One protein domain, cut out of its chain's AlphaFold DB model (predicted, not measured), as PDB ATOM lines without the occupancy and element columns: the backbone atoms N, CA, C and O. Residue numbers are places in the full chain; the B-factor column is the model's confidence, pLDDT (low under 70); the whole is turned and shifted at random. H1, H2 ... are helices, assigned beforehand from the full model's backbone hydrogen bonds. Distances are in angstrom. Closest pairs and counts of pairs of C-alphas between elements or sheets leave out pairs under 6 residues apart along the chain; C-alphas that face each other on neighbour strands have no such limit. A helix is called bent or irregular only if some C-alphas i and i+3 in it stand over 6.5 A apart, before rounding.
ATOM      1  N   ASN A  45     294.561 235.356 395.296       93.81
ATOM      2  CA  ASN A  45     293.434 236.281 395.293       93.81
ATOM      3  C   ASN A  45     293.780 237.646 394.697       93.81
ATOM      4  O   ASN A  45     293.011 238.138 393.882       93.81
ATOM      5  N   GLU A  46     294.935 238.210 395.046       95.50
ATOM      6  CA  GLU A  46     295.392 239.510 394.538       95.50
ATOM      7  C   GLU A  46     295.483 239.512 393.005       95.50
ATOM      8  O   GLU A  46     294.674 240.158 392.342       95.50
ATOM      9  N   ALA A  47     296.336 238.661 392.429       95.12
ATOM     10  CA  ALA A  47     296.469 238.540 390.975       95.12
ATOM     11  C   ALA A  47     295.151 238.128 390.279       95.12
ATOM     12  O   ALA A  47     294.892 238.487 389.132       95.12
ATOM     13  N   CYS A  48     294.287 237.362 390.958       96.38
ATOM     14  CA  CYS A  48     292.970 236.997 390.435       96.38
ATOM     15  C   CYS A  48     292.058 238.219 390.268       96.38
ATOM     16  O   CYS A  48     291.422 238.365 389.222       96.38
ATOM     17  N   LEU A  49     292.001 239.070 391.297       96.62
ATOM     18  CA  LEU A  49     291.215 240.300 391.300       96.62
ATOM     19  C   LEU A  49     291.775 241.313 390.301       96.62
ATOM     20  O   LEU A  49     290.997 241.959 389.605       96.62
ATOM     21  N   GLU A  50     293.098 241.403 390.162       97.25
ATOM     22  CA  GLU A  50     293.726 242.263 389.155       97.25
ATOM     23  C   GLU A  50     293.356 241.854 387.725       97.25
ATOM     24  O   GLU A  50     292.982 242.703 386.917       97.25
ATOM     25  N   ILE A  51     293.380 240.552 387.410       97.38
ATOM     26  CA  ILE A  51     292.944 240.048 386.097       97.38
ATOM     27  C   ILE A  51     291.454 240.329 385.868       97.38
ATOM     28  O   ILE A  51     291.058 240.695 384.760       97.38
ATOM     29  N   GLU A  52     290.611 240.141 386.884       96.69
ATOM     30  CA  GLU A  52     289.174 240.421 386.791       96.69
ATOM     31  C   GLU A  52     288.915 241.909 386.516       96.69
ATOM     32  O   GLU A  52     288.227 242.240 385.548       96.69
ATOM     33  N   ALA A  53     289.540 242.800 387.287       97.31
ATOM     34  CA  ALA A  53     289.438 244.245 387.105       97.31
ATOM     35  C   ALA A  53     289.970 244.696 385.736       97.31
ATOM     36  O   ALA A  53     289.317 245.472 385.039       97.31
ATOM     37  N   ALA A  54     291.119 244.173 385.297       97.56
ATOM     38  CA  ALA A  54     291.683 244.503 383.992       97.56
ATOM     39  C   ALA A  54     290.778 244.046 382.834       97.56
ATOM     40  O   ALA A  54     290.597 244.789 381.869       97.56
ATOM     41  N   ASN A  55     290.153 242.866 382.934       95.56
ATOM     42  CA  ASN A  55     289.177 242.404 381.941       95.56
ATOM     43  C   ASN A  55     287.927 243.298 381.898       95.56
ATOM     44  O   ASN A  55     287.436 243.603 380.810       95.56
ATOM     45  N   LEU A  56     287.420 243.731 383.059       95.81
ATOM     46  CA  LEU A  56     286.297 244.670 383.129       95.81
ATOM     47  C   LEU A  56     286.649 245.999 382.448       95.81
ATOM     48  O   LEU A  56     285.893 246.441 381.585       95.81
ATOM     49  N   ASN A  57     287.834 246.549 382.733       95.94
ATOM     50  CA  ASN A  57     288.324 247.792 382.130       95.94
ATOM     51  C   ASN A  57     288.467 247.699 380.605       95.94
ATOM     52  O   ASN A  57     288.118 248.644 379.900       95.94
ATOM     53  N   VAL A  58     288.946 246.565 380.074       94.12
ATOM     54  CA  VAL A  58     288.954 246.327 378.620       94.12
ATOM     55  C   VAL A  58     287.525 246.353 378.080       94.12
ATOM     56  O   VAL A  58     287.249 247.070 377.122       94.12
ATOM     57  N   GLY A  59     286.595 245.643 378.724       91.88
ATOM     58  CA  GLY A  59     285.190 245.637 378.321       91.88
ATOM     59  C   GLY A  59     284.540 247.025 378.349       91.88
ATOM     60  O   GLY A  59     283.778 247.355 377.440       91.88
ATOM     61  N   ASP A  60     284.841 247.845 379.357       91.50
ATOM     62  CA  ASP A  60     284.369 249.230 379.454       91.50
ATOM     63  C   ASP A  60     284.950 250.113 378.346       91.50
ATOM     64  O   ASP A  60     284.197 250.829 377.682       91.50
ATOM     65  N   ALA A  61     286.256 250.015 378.084       88.94
ATOM     66  CA  ALA A  61     286.912 250.764 377.016       88.94
ATOM     67  C   ALA A  61     286.353 250.396 375.628       88.94
ATOM     68  O   ALA A  61     286.047 251.277 374.822       88.94
ATOM     69  N   GLU A  62     286.146 249.103 375.355       86.12
ATOM     70  CA  GLU A  62     285.570 248.631 374.091       86.12
ATOM     71  C   GLU A  62     284.099 249.055 373.922       86.12
ATOM     72  O   GLU A  62     283.679 249.423 372.817       86.12
ATOM     73  N   ARG A  63     283.307 249.057 375.006       84.06
ATOM     74  CA  ARG A  63     281.932 249.586 374.997       84.06
ATOM     75  C   ARG A  63     281.915 251.086 374.724       84.06
ATOM     76  O   ARG A  63     281.177 251.526 373.845       84.06
ATOM     77  N   ALA A  64     282.738 251.857 375.435       81.50
ATOM     78  CA  ALA A  64     282.833 253.305 375.260       81.50
ATOM     79  C   ALA A  64     283.205 253.678 373.817       81.50
ATOM     80  O   ALA A  64     282.619 254.594 373.241       81.50
ATOM     81  N   PHE A  65     284.116 252.915 373.210       77.44
ATOM     82  CA  PHE A  65     284.478 253.059 371.805       77.44
ATOM     83  C   PHE A  65     283.307 252.743 370.860       77.44
ATOM     84  O   PHE A  65     282.993 253.528 369.968       77.44
ATOM     85  N   THR A  66     282.618 251.616 371.074       71.50
ATOM     86  CA  THR A  66     281.520 251.155 370.202       71.50
ATOM     87  C   THR A  66     280.306 252.092 370.239       71.50
ATOM     88  O   THR A  66     279.629 252.276 369.227       71.50
ATOM     89  N   HIS A  67     280.026 252.703 371.393       67.50
ATOM     90  CA  HIS A  67     278.897 253.618 371.583       67.50
ATOM     91  C   HIS A  67     279.201 255.078 371.212       67.50
ATOM     92  O   HIS A  67     278.311 255.925 371.317       67.50
ATOM     93  N   ASN A  68     280.412 255.397 370.738       66.06
ATOM     94  CA  ASN A  68     280.734 256.750 370.301       66.06
ATOM     95  C   ASN A  68     280.015 257.087 368.982       66.06
ATOM     96  O   ASN A  68     280.377 256.628 367.896       66.06
ATOM     97  N   THR A  69     278.998 257.946 369.071       54.72
ATOM     98  CA  THR A  69     278.163 258.348 367.936       54.72
ATOM     99  C   THR A  69     278.905 259.149 366.867       54.72
ATOM    100  O   THR A  69     278.387 259.225 365.752       54.72
ATOM    101  N   GLY A  70     280.081 259.709 367.188       54.84
ATOM    102  CA  GLY A  70     280.931 260.499 366.292       54.84
ATOM    103  C   GLY A  70     282.018 259.707 365.555       54.84
ATOM    104  O   GLY A  70     282.701 260.278 364.708       54.84
ATOM    105  N   CYS A  71     282.188 258.409 365.837       54.97
ATOM    106  CA  CYS A  71     283.151 257.582 365.110       54.97
ATOM    107  C   CYS A  71     282.535 257.072 363.790       54.97
ATOM    108  O   CYS A  71     281.515 256.374 363.827       54.97
ATOM    109  N   PRO A  72     283.135 257.362 362.618       52.38
ATOM    110  CA  PRO A  72     282.643 256.858 361.332       52.38
ATOM    111  C   PRO A  72     282.770 255.330 361.201       52.38
ATOM    112  O   PRO A  72     282.127 254.731 360.342       52.38
ATOM    113  N   GLU A  73     283.553 254.681 362.068       54.88
ATOM    114  CA  GLU A  73     283.727 253.230 362.123       54.88
ATOM    115  C   GLU A  73     282.960 252.613 363.302       54.88
ATOM    116  O   GLU A  73     283.553 252.020 364.197       54.88
ATOM    117  N   ARG A  74     281.622 252.727 363.297       59.12
ATOM    118  CA  ARG A  74     280.713 252.053 364.252       59.12
ATOM    119  C   ARG A  74     280.736 250.522 364.105       59.12
ATOM    120  O   ARG A  74     279.740 249.899 363.739       59.12
ATOM    121  N   ARG A  75     281.883 249.894 364.339       63.44
ATOM    122  CA  ARG A  75     282.088 248.445 364.296       63.44
ATOM    123  C   ARG A  75     282.552 247.969 365.664       63.44
ATOM    124  O   ARG A  75     283.277 248.668 366.363       63.44
ATOM    125  N   SER A  76     282.143 246.760 366.042       71.06
ATOM    126  CA  SER A  76     282.705 246.119 367.229       71.06
ATOM    127  C   SER A  76     284.197 245.850 367.020       71.06
ATOM    128  O   SER A  76     284.624 245.509 365.914       71.06
ATOM    129  N   ILE A  77     284.982 245.942 368.095       72.44
ATOM    130  CA  ILE A  77     286.430 245.661 368.094       72.44
ATOM    131  C   ILE A  77     286.722 244.288 367.485       72.44
ATOM    132  O   ILE A  77     287.556 244.162 366.590       72.44
ATOM    133  N   LYS A  78     285.926 243.279 367.855       73.50
ATOM    134  CA  LYS A  78     285.992 241.930 367.281       73.50
ATOM    135  C   LYS A  78     285.805 241.909 365.758       73.50
ATOM    136  O   LYS A  78     286.535 241.210 365.059       73.50
ATOM    137  N   GLY A  79     284.841 242.667 365.231       69.69
ATOM    138  CA  GLY A  79     284.608 242.764 363.788       69.69
ATOM    139  C   GLY A  79     285.748 243.471 363.052       69.69
ATOM    140  O   GLY A  79     286.063 243.109 361.918       69.69
ATOM    141  N   MET A  80     286.408 244.433 363.700       70.31
ATOM    142  CA  MET A  80     287.572 245.120 363.138       70.31
ATOM    143  C   MET A  80     288.789 244.200 363.086       70.31
ATOM    144  O   MET A  80     289.330 244.004 362.003       70.31
ATOM    145  N   VAL A  81     289.144 243.546 364.198       72.00
ATOM    146  CA  VAL A  81     290.252 242.573 364.255       72.00
ATOM    147  C   VAL A  81     290.079 241.486 363.189       72.00
ATOM    148  O   VAL A  81     290.992 241.239 362.405       72.00
ATOM    149  N   ALA A  82     288.878 240.910 363.061       70.75
ATOM    150  CA  ALA A  82     288.581 239.925 362.019       70.75
ATOM    151  C   ALA A  82     288.725 240.492 360.593       70.75
ATOM    152  O   ALA A  82     289.168 239.793 359.681       70.75
ATOM    153  N   SER A  83     288.350 241.754 360.374       66.88
ATOM    154  CA  SER A  83     288.480 242.404 359.062       66.88
ATOM    155  C   SER A  83     289.944 242.660 358.702       66.88
ATOM    156  O   SER A  83     290.324 242.463 357.550       66.88
ATOM    157  N   ILE A  84     290.765 243.039 359.685       66.56
ATOM    158  CA  ILE A  84     292.204 243.262 359.518       66.56
ATOM    159  C   ILE A  84     292.917 241.934 359.250       66.56
ATOM    160  O   ILE A  84     293.695 241.848 358.304       66.56
ATOM    161  N   HIS A  85     292.585 240.873 359.994       67.25
ATOM    162  CA  HIS A  85     293.123 239.529 359.747       67.25
ATOM    163  C   HIS A  85     292.882 239.037 358.319       67.25
ATOM    164  O   HIS A  85     293.737 238.365 357.750       67.25
ATOM    165  N   ASN A  86     291.732 239.377 357.736       65.44
ATOM    166  CA  ASN A  86     291.370 238.979 356.379       65.44
ATOM    167  C   ASN A  86     291.897 239.939 355.295       65.44
ATOM    168  O   ASN A  86     291.499 239.804 354.139       65.44
ATOM    169  N   GLY A  87     292.707 240.943 355.651       60.81
ATOM    170  CA  GLY A  87     293.195 241.962 354.715       60.81
ATOM    171  C   GLY A  87     292.094 242.873 354.151       60.81
ATOM    172  O   GLY A  87     292.299 243.543 353.146       60.81
ATOM    173  N   LYS A  88     290.907 242.891 354.775       55.97
ATOM    174  CA  LYS A  88     289.707 243.602 354.292       55.97
ATOM    175  C   LYS A  88     289.550 245.011 354.864       55.97
ATOM    176  O   LYS A  88     288.648 245.731 354.441       55.97
ATOM    177  N   ALA A  89     290.363 245.399 355.845       55.84
ATOM    178  CA  ALA A  89     290.305 246.726 356.449       55.84
ATOM    179  C   ALA A  89     291.706 247.256 356.807       55.84
ATOM    180  O   ALA A  89     292.565 246.468 357.221       55.84
ATOM    181  N   PRO A  90     291.934 248.580 356.696       53.50
ATOM    182  CA  PRO A  90     293.072 249.220 357.349       53.50
ATOM    183  C   PRO A  90     292.977 249.020 358.874       53.50
ATOM    184  O   PRO A  90     291.889 248.781 359.404       53.50
ATOM    185  N   SER A  91     294.101 249.113 359.592       55.41
ATOM    186  CA  SER A  91     294.061 249.325 361.048       55.41
ATOM    187  C   SER A  91     293.260 250.584 361.381       55.41
ATOM    188  O   SER A  91     293.061 251.452 360.529       55.41
ATOM    189  N   LEU A  92     292.843 250.717 362.642       52.91
ATOM    190  CA  LEU A  92     292.105 251.871 363.188       52.91
ATOM    191  C   LEU A  92     292.813 253.243 363.011       52.91
ATOM    192  O   LEU A  92     292.302 254.292 363.419       52.91
ATOM    193  N   GLU A  93     294.001 253.253 362.416       53.03
ATOM    194  CA  GLU A  93     294.969 254.345 362.427       53.03
ATOM    195  C   GLU A  93     294.627 255.503 361.499       53.03
ATOM    196  O   GLU A  93     294.977 256.639 361.797       53.03
ATOM    197  N   ASN A  94     293.831 255.281 360.452       47.34
ATOM    198  CA  ASN A  94     293.594 256.344 359.476       47.34
ATOM    199  C   ASN A  94     292.576 257.413 359.907       47.34
ATOM    200  O   ASN A  94     292.502 258.456 359.256       47.34
ATOM    201  N   LYS A  95     291.787 257.196 360.974       48.53
ATOM    202  CA  LYS A  95     290.843 258.212 361.501       48.53
ATOM    203  C   LYS A  95     290.586 258.170 363.011       48.53
ATOM    204  O   LYS A  95     290.079 259.157 363.537       48.53
ATOM    205  N   CYS A  96     290.865 257.060 363.704       49.38
ATOM    206  CA  CYS A  96     290.333 256.836 365.052       49.38
ATOM    207  C   CYS A  96     291.397 256.711 366.158       49.38
ATOM    208  O   CYS A  96     291.099 257.071 367.299       49.38
ATOM    209  N   LEU A  97     292.641 256.295 365.861       49.03
ATOM    210  CA  LEU A  97     293.678 256.171 366.907       49.03
ATOM    211  C   LEU A  97     294.108 257.492 367.551       49.03
ATOM    212  O   LEU A  97     294.579 257.483 368.683       49.03
ATOM    213  N   CYS A  98     293.896 258.621 366.875       47.31
ATOM    214  CA  CYS A  98     294.161 259.952 367.425       47.31
ATOM    215  C   CYS A  98     293.092 260.397 368.443       47.31
ATOM    216  O   CYS A  98     293.166 261.501 368.977       47.31
ATOM    217  N   THR A  99     292.072 259.572 368.698       58.69
ATOM    218  CA  THR A  99     291.063 259.837 369.725       58.69
ATOM    219  C   THR A  99     291.492 259.184 371.038       58.69
ATOM    220  O   THR A  99     291.935 258.034 371.052       58.69
ATOM    221  N   GLY A 100     291.328 259.877 372.169       68.06
ATOM    222  CA  GLY A 100     291.697 259.342 373.491       68.06
ATOM    223  C   GLY A 100     291.058 257.983 373.831       68.06
ATOM    224  O   GLY A 100     291.572 257.252 374.671       68.06
ATOM    225  N   GLN A 101     289.978 257.597 373.144       75.50
ATOM    226  CA  GLN A 101     289.293 256.315 373.329       75.50
ATOM    227  C   GLN A 101     290.053 255.121 372.742       75.50
ATOM    228  O   GLN A 101     290.089 254.059 373.361       75.50
ATOM    229  N   ALA A 102     290.681 255.273 371.575       74.50
ATOM    230  CA  ALA A 102     291.489 254.201 371.000       74.50
ATOM    231  C   ALA A 102     292.722 253.930 371.872       74.50
ATOM    232  O   ALA A 102     293.021 252.779 372.185       74.50
ATOM    233  N   HIS A 103     293.365 254.994 372.361       79.88
ATOM    234  CA  HIS A 103     294.444 254.881 373.339       79.88
ATOM    235  C   HIS A 103     293.979 254.187 374.631       79.88
ATOM    236  O   HIS A 103     294.677 253.312 375.133       79.88
ATOM    237  N   ALA A 104     292.776 254.502 375.131       87.00
ATOM    238  CA  ALA A 104     292.216 253.851 376.317       87.00
ATOM    239  C   ALA A 104     292.040 252.331 376.144       87.00
ATOM    240  O   ALA A 104     292.336 251.582 377.073       87.00
ATOM    241  N   ILE A 105     291.623 251.855 374.963       87.38
ATOM    242  CA  ILE A 105     291.540 250.411 374.675       87.38
ATOM    243  C   ILE A 105     292.928 249.769 374.702       87.38
ATOM    244  O   ILE A 105     293.114 248.735 375.345       87.38
ATOM    245  N   LEU A 106     293.904 250.371 374.013       87.62
ATOM    246  CA  LEU A 106     295.267 249.837 373.936       87.62
ATOM    247  C   LEU A 106     295.919 249.793 375.323       87.62
ATOM    248  O   LEU A 106     296.510 248.781 375.695       87.62
ATOM    249  N   PHE A 107     295.726 250.841 376.123       91.19
ATOM    250  CA  PHE A 107     296.211 250.912 377.496       91.19
ATOM    251  C   PHE A 107     295.523 249.890 378.415       91.19
ATOM    252  O   PHE A 107     296.184 249.211 379.202       91.19
ATOM    253  N   ALA A 108     294.202 249.711 378.292       95.06
ATOM    254  CA  ALA A 108     293.476 248.687 379.043       95.06
ATOM    255  C   ALA A 108     293.972 247.272 378.692       95.06
ATOM    256  O   ALA A 108     294.211 246.461 379.589       95.06
ATOM    257  N   ARG A 109     294.202 246.987 377.402       94.62
ATOM    258  CA  ARG A 109     294.768 245.711 376.935       94.62
ATOM    259  C   ARG A 109     296.204 245.507 377.420       94.62
ATOM    260  O   ARG A 109     296.531 244.412 377.869       94.62
ATOM    261  N   PHE A 110     297.033 246.551 377.426       94.94
ATOM    262  CA  PHE A 110     298.372 246.506 378.018       94.94
ATOM    263  C   PHE A 110     298.337 246.139 379.509       94.94
ATOM    264  O   PHE A 110     299.063 245.244 379.948       94.94
ATOM    265  N   ASN A 111     297.448 246.757 380.290       96.62
ATOM    266  CA  ASN A 111     297.288 246.415 381.704       96.62
ATOM    267  C   ASN A 111     296.770 244.987 381.907       96.62
ATOM    268  O   ASN A 111     297.217 244.304 382.825       96.62
ATOM    269  N   LEU A 112     295.900 244.495 381.022       97.50
ATOM    270  CA  LEU A 112     295.462 243.101 381.048       97.50
ATOM    271  C   LEU A 112     296.616 242.122 380.764       97.50
ATOM    272  O   LEU A 112     296.737 241.109 381.452       97.50
ATOM    273  N   ILE A 113     297.503 242.434 379.811       96.50
ATOM    274  CA  ILE A 113     298.730 241.656 379.562       96.50
ATOM    275  C   ILE A 113     299.582 241.595 380.836       96.50
ATOM    276  O   ILE A 113     300.010 240.511 381.239       96.50
ATOM    277  N   ARG A 114     299.791 242.735 381.508       95.88
ATOM    278  CA  ARG A 114     300.551 242.802 382.768       95.88
ATOM    279  C   ARG A 114     299.906 241.980 383.884       95.88
ATOM    280  O   ARG A 114     300.617 241.227 384.544       95.88
ATOM    281  N   ALA A 115     298.587 242.071 384.050       97.00
ATOM    282  CA  ALA A 115     297.848 241.307 385.054       97.00
ATOM    283  C   ALA A 115     297.968 239.792 384.815       97.00
ATOM    284  O   ALA A 115     298.257 239.032 385.739       97.00
ATOM    285  N   TYR A 116     297.848 239.333 383.563       96.44
ATOM    286  CA  TYR A 116     298.109 237.928 383.236       96.44
ATOM    287  C   TYR A 116     299.547 237.517 383.585       96.44
ATOM    288  O   TYR A 116     299.770 236.437 384.138       96.44
ATOM    289  N   LEU A 117     300.537 238.364 383.314       93.56
ATOM    290  CA  LEU A 117     301.943 238.040 383.559       93.56
ATOM    291  C   LEU A 117     302.317 237.879 385.042       93.56
ATOM    292  O   LEU A 117     303.334 237.245 385.326       93.56
ATOM    293  N   GLN A 118     301.491 238.351 385.980       93.31
ATOM    294  CA  GLN A 118     301.665 238.077 387.413       93.31
ATOM    295  C   GLN A 118     301.383 236.614 387.782       93.31
ATOM    296  O   GLN A 118     301.894 236.097 388.776       93.31
ATOM    297  N   VAL A 119     300.584 235.911 386.974       91.12
ATOM    298  CA  VAL A 119     300.244 234.509 387.203       91.12
ATOM    299  C   VAL A 119     301.149 233.625 386.351       91.12
ATOM    300  O   VAL A 119     300.972 233.490 385.143       91.12
ATOM    301  N   ASN A 120     302.121 232.968 386.988       87.25
ATOM    302  CA  ASN A 120     303.074 232.100 386.293       87.25
ATOM    303  C   ASN A 120     302.462 230.732 385.916       87.25
ATOM    304  O   ASN A 120     302.747 229.702 386.536       87.25
ATOM    305  N   THR A 121     301.579 230.728 384.916       87.81
ATOM    306  CA  THR A 121     300.981 229.532 384.304       87.81
ATOM    307  C   THR A 121     301.038 229.622 382.780       87.81
ATOM    308  O   THR A 121     301.020 230.714 382.210       87.81
ATOM    309  N   LYS A 122     301.074 228.472 382.090       86.38
ATOM    310  CA  LYS A 122     301.053 228.429 380.614       86.38
ATOM    311  C   LYS A 122     299.807 229.106 380.040       86.38
ATOM    312  O   LYS A 122     299.917 229.853 379.076       86.38
ATOM    313  N   CYS A 123     298.650 228.884 380.667       88.50
ATOM    314  CA  CYS A 123     297.387 229.509 380.281       88.50
ATOM    315  C   CYS A 123     297.452 231.041 380.383       88.50
ATOM    316  O   CYS A 123     297.032 231.732 379.460       88.50
ATOM    317  N   SER A 124     298.054 231.581 381.449       92.12
ATOM    318  CA  SER A 124     298.200 233.032 381.585       92.12
ATOM    319  C   SER A 124     299.095 233.631 380.502       92.12
ATOM    320  O   SER A 124     298.749 234.639 379.895       92.12
ATOM    321  N   VAL A 125     300.218 232.972 380.192       92.75
ATOM    322  CA  VAL A 125     301.121 233.395 379.108       92.75
ATOM    323  C   VAL A 125     300.420 233.324 377.750       92.75
ATOM    324  O   VAL A 125     300.561 234.243 376.950       92.75
ATOM    325  N   ALA A 126     299.621 232.284 377.504       91.62
ATOM    326  CA  ALA A 126     298.823 232.155 376.287       91.62
ATOM    327  C   ALA A 126     297.787 233.275 376.147       91.62
ATOM    328  O   ALA A 126     297.710 233.909 375.097       91.62
ATOM    329  N   ASN A 127     297.052 233.579 377.217       93.06
ATOM    330  CA  ASN A 127     296.072 234.660 377.213       93.06
ATOM    331  C   ASN A 127     296.740 236.026 377.020       93.06
ATOM    332  O   ASN A 127     296.285 236.808 376.190       93.06
ATOM    333  N   ALA A 128     297.853 236.290 377.713       95.25
ATOM    334  CA  ALA A 128     298.652 237.496 377.508       95.25
ATOM    335  C   ALA A 128     299.129 237.620 376.051       95.25
ATOM    336  O   ALA A 128     299.040 238.695 375.462       95.25
ATOM    337  N   CYS A 129     299.598 236.520 375.455       94.62
ATOM    338  CA  CYS A 129     300.065 236.481 374.070       94.62
ATOM    339  C   CYS A 129     298.942 236.818 373.082       94.62
ATOM    340  O   CYS A 129     299.130 237.661 372.208       94.62
ATOM    341  N   ASN A 130     297.757 236.230 373.270       91.88
ATOM    342  CA  ASN A 130     296.590 236.508 372.434       91.88
ATOM    343  C   ASN A 130     296.165 237.976 372.516       91.88
ATOM    344  O   ASN A 130     295.984 238.620 371.483       91.88
ATOM    345  N   VAL A 131     296.083 238.535 373.730       93.38
ATOM    346  CA  VAL A 131     295.765 239.960 373.913       93.38
ATOM    347  C   VAL A 131     296.817 240.838 373.230       93.38
ATOM    348  O   VAL A 131     296.450 241.800 372.556       93.38
ATOM    349  N   ALA A 132     298.106 240.506 373.343       93.75
ATOM    350  CA  ALA A 132     299.187 241.259 372.710       93.75
ATOM    351  C   ALA A 132     299.097 241.246 371.174       93.75
ATOM    352  O   ALA A 132     299.141 242.307 370.553       93.75
ATOM    353  N   ILE A 133     298.887 240.077 370.561       89.75
ATOM    354  CA  ILE A 133     298.736 239.936 369.102       89.75
ATOM    355  C   ILE A 133     297.540 240.745 368.597       89.75
ATOM    356  O   ILE A 133     297.674 241.509 367.644       89.75
ATOM    357  N   GLU A 134     296.376 240.625 369.238       86.81
ATOM    358  CA  GLU A 134     295.211 241.416 368.841       86.81
ATOM    359  C   GLU A 134     295.459 242.924 368.995       86.81
ATOM    360  O   GLU A 134     294.997 243.712 368.174       86.81
ATOM    361  N   THR A 135     296.207 243.332 370.025       87.81
ATOM    362  CA  THR A 135     296.544 244.743 370.269       87.81
ATOM    363  C   THR A 135     297.405 245.321 369.141       87.81
ATOM    364  O   THR A 135     297.139 246.443 368.716       87.81
ATOM    365  N   HIS A 136     298.338 244.546 368.573       85.31
ATOM    366  CA  HIS A 136     299.093 244.944 367.370       85.31
ATOM    367  C   HIS A 136     298.195 245.189 366.161       85.31
ATOM    368  O   HIS A 136     298.404 246.134 365.410       85.31
ATOM    369  N   TYR A 137     297.166 244.365 365.964       80.25
ATOM    370  CA  TYR A 137     296.224 244.588 364.865       80.25
ATOM    371  C   TYR A 137     295.386 245.855 365.067       80.25
ATOM    372  O   TYR A 137     294.988 246.480 364.083       80.25
ATOM    373  N   LEU A 138     295.139 246.264 366.315       79.12
ATOM    374  CA  LEU A 138     294.441 247.513 366.621       79.12
ATOM    375  C   LEU A 138     295.337 248.749 366.443       79.12
ATOM    376  O   LEU A 138     294.843 249.762 365.953       79.12
ATOM    377  N   GLY A 139     296.625 248.666 366.793       78.50
ATOM    378  CA  GLY A 139     297.624 249.723 366.587       78.50
ATOM    379  C   GLY A 139     298.911 249.170 365.972       78.50
ATOM    380  O   GLY A 139     299.783 248.698 366.699       78.50
ATOM    381  N   ARG A 140     299.035 249.257 364.642       78.69
ATOM    382  CA  ARG A 140     300.182 248.765 363.862       78.69
ATOM    383  C   ARG A 140     301.449 249.561 364.103       78.69
ATOM    384  O   ARG A 140     302.521 249.022 363.889       78.69
ATOM    385  N   CYS A 141     301.336 250.807 364.546       75.75
ATOM    386  CA  CYS A 141     302.480 251.629 364.928       75.75
ATOM    387  C   CYS A 141     303.006 251.299 366.336       75.75
ATOM    388  O   CYS A 141     303.884 251.989 366.840       75.75
ATOM    389  N   ASP A 142     302.450 250.264 366.977       81.31
ATOM    390  CA  ASP A 142     302.805 249.800 368.316       81.31
ATOM    391  C   ASP A 142     302.919 250.943 369.348       81.31
ATOM    392  O   ASP A 142     303.953 251.114 369.995       81.31
ATOM    393  N   PRO A 143     301.859 251.752 369.541       78.38
ATOM    394  CA  PRO A 143     301.927 252.940 370.397       78.38
ATOM    395  C   PRO A 143     302.166 252.614 371.880       78.38
ATOM    396  O   PRO A 143     302.513 253.502 372.650       78.38
ATOM    397  N   MET A 144     301.960 251.357 372.289       84.62
ATOM    398  CA  MET A 144     302.240 250.857 373.640       84.62
ATOM    399  C   MET A 144     303.599 250.149 373.742       84.62
ATOM    400  O   MET A 144     303.937 249.648 374.813       84.62
ATOM    401  N   VAL A 145     304.364 250.094 372.646       85.44
ATOM    402  CA  VAL A 145     305.684 249.452 372.550       85.44
ATOM    403  C   VAL A 145     305.647 247.997 373.046       85.44
ATOM    404  O   VAL A 145     306.559 247.503 373.706       85.44
ATOM    405  N   ILE A 146     304.553 247.284 372.764       89.88
ATOM    406  CA  ILE A 146     304.318 245.917 373.238       89.88
ATOM    407  C   ILE A 146     304.963 244.860 372.341       89.88
ATOM    408  O   ILE A 146     304.924 243.673 372.685       89.88
ATOM    409  N   ARG A 147     305.580 245.231 371.209       89.56
ATOM    410  CA  ARG A 147     306.291 244.287 370.325       89.56
ATOM    411  C   ARG A 147     307.393 243.514 371.049       89.56
ATOM    412  O   ARG A 147     307.511 242.305 370.852       89.56
ATOM    413  N   CYS A 148     308.092 244.174 371.975       82.00
ATOM    414  CA  CYS A 148     309.141 243.573 372.800       82.00
ATOM    415  C   CYS A 148     308.599 242.444 373.693       82.00
ATOM    416  O   CYS A 148     309.185 241.366 373.803       82.00
ATOM    417  N   ILE A 149     307.421 242.653 374.285       91.00
ATOM    418  CA  ILE A 149     306.753 241.668 375.139       91.00
ATOM    419  C   ILE A 149     306.150 240.550 374.279       91.00
ATOM    420  O   ILE A 149     306.204 239.378 374.649       91.00
ATOM    421  N   THR A 150     305.601 240.900 373.115       94.00
ATOM    422  CA  THR A 150     304.854 239.979 372.246       94.00
ATOM    423  C   THR A 150     305.729 238.835 371.745       94.00
ATOM    424  O   THR A 150     305.367 237.677 371.946       94.00
ATOM    425  N   ALA A 151     306.907 239.132 371.186       93.69
ATOM    426  CA  ALA A 151     307.831 238.101 370.706       93.69
ATOM    427  C   ALA A 151     308.229 237.126 371.833       93.69
ATOM    428  O   ALA A 151     308.166 235.907 371.674       93.69
ATOM    429  N   ASN A 152     308.539 237.651 373.022       92.12
ATOM    430  CA  ASN A 152     308.873 236.836 374.191       92.12
ATOM    431  C   ASN A 152     307.704 235.945 374.651       92.12
ATOM    432  O   ASN A 152     307.905 234.782 375.012       92.12
TER     433      ASN A 152
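What this domain is: This is residues 45 to 152 of the 306 residues of the protein "MYND-type zinc finger protein samB" of Orbilia oligospora (UniProt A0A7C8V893). Three long helices, H1, H3 and H4, lie side by side and run in alternating directions, with H3 between H1 and H4. The shorter H2 crosses near one end of this group, by the last turns of H1 and H4, and the six-residue H5 packs on H4. The printed part has 108 residues, with five named helices in the order H1 H2 H3 H4 H5 and no named strand; its class is all helix. It is compact, with a radius of gyration of the C-alphas of 13.9 A, and elongated, spanning 41 by 26 by 20 A.

How they stand to each other: H1, residues 45 to 66, is the longest helix. It touches H3, residues 100 to 117, at a shallow tilt of 21 degrees, opposite ways; the closest C-alphas, those of Ala 54 and Leu 112, are 5.0 A apart. H3 forms a helical hairpin with H4, residues 122 to 138: they touch at a shallow tilt of 17 degrees, opposite ways, and their closest C-alphas, those of Ile 113 and Ala 128, are 4.6 A apart. H4 is the hub, touching three helices, but is apart from H1. With residues 134 to 138 alone it touches H2, residues 77 to 85, about perpendicular at 79 degrees; the closest C-alphas, those of Val 81 and Tyr 137, are 6.3 A apart. H1 and H2 are close but not clearly touching, about perpendicular at 81 degrees, with the C-alphas of Glu 62 and Ile 77 closest at 6.7 A. With residues 129 to 136 alone H4 touches H5, residues 147 to 152, in a second helical hairpin at a shallow tilt of 29 degrees, opposite ways; the closest C-alphas, those of Ala 132 and Thr 150, are 5.8 A apart. H2 and H3 are apart. Every O i to N i+4 pair is within hydrogen-bond range in H1, H2, H3 and H4, and 1 of 2 is in H5.

Where its parts are: H1 begins at C-alpha 45, (293.434, 236.281, 395.293), and is 31.5 A long from first to last C-alpha. H3 measures 25.7 A and begins at C-alpha 100, (291.697, 259.342, 373.491). H4 measures 24.6 A, H2 12.3 A and H5 8.8 A, the last ending at C-alpha 152, (308.873, 236.836, 374.191). H5 is neither bent nor irregular, but only just: C-alphas 148 and 151 are 6.0 A apart.

The domain as a whole: The two C-alphas farthest apart, those of Asn 45 and Lys 88, are 41.8 A from each other. The printed part has no cut. The link from H2 to H3, residues 86 to 99, is long; that from H3 to H4 is tight. The mean pLDDT of the printed part is 80.4, and it is under 70 at residues 67 to 75, residue 79 and residues 83 to 100.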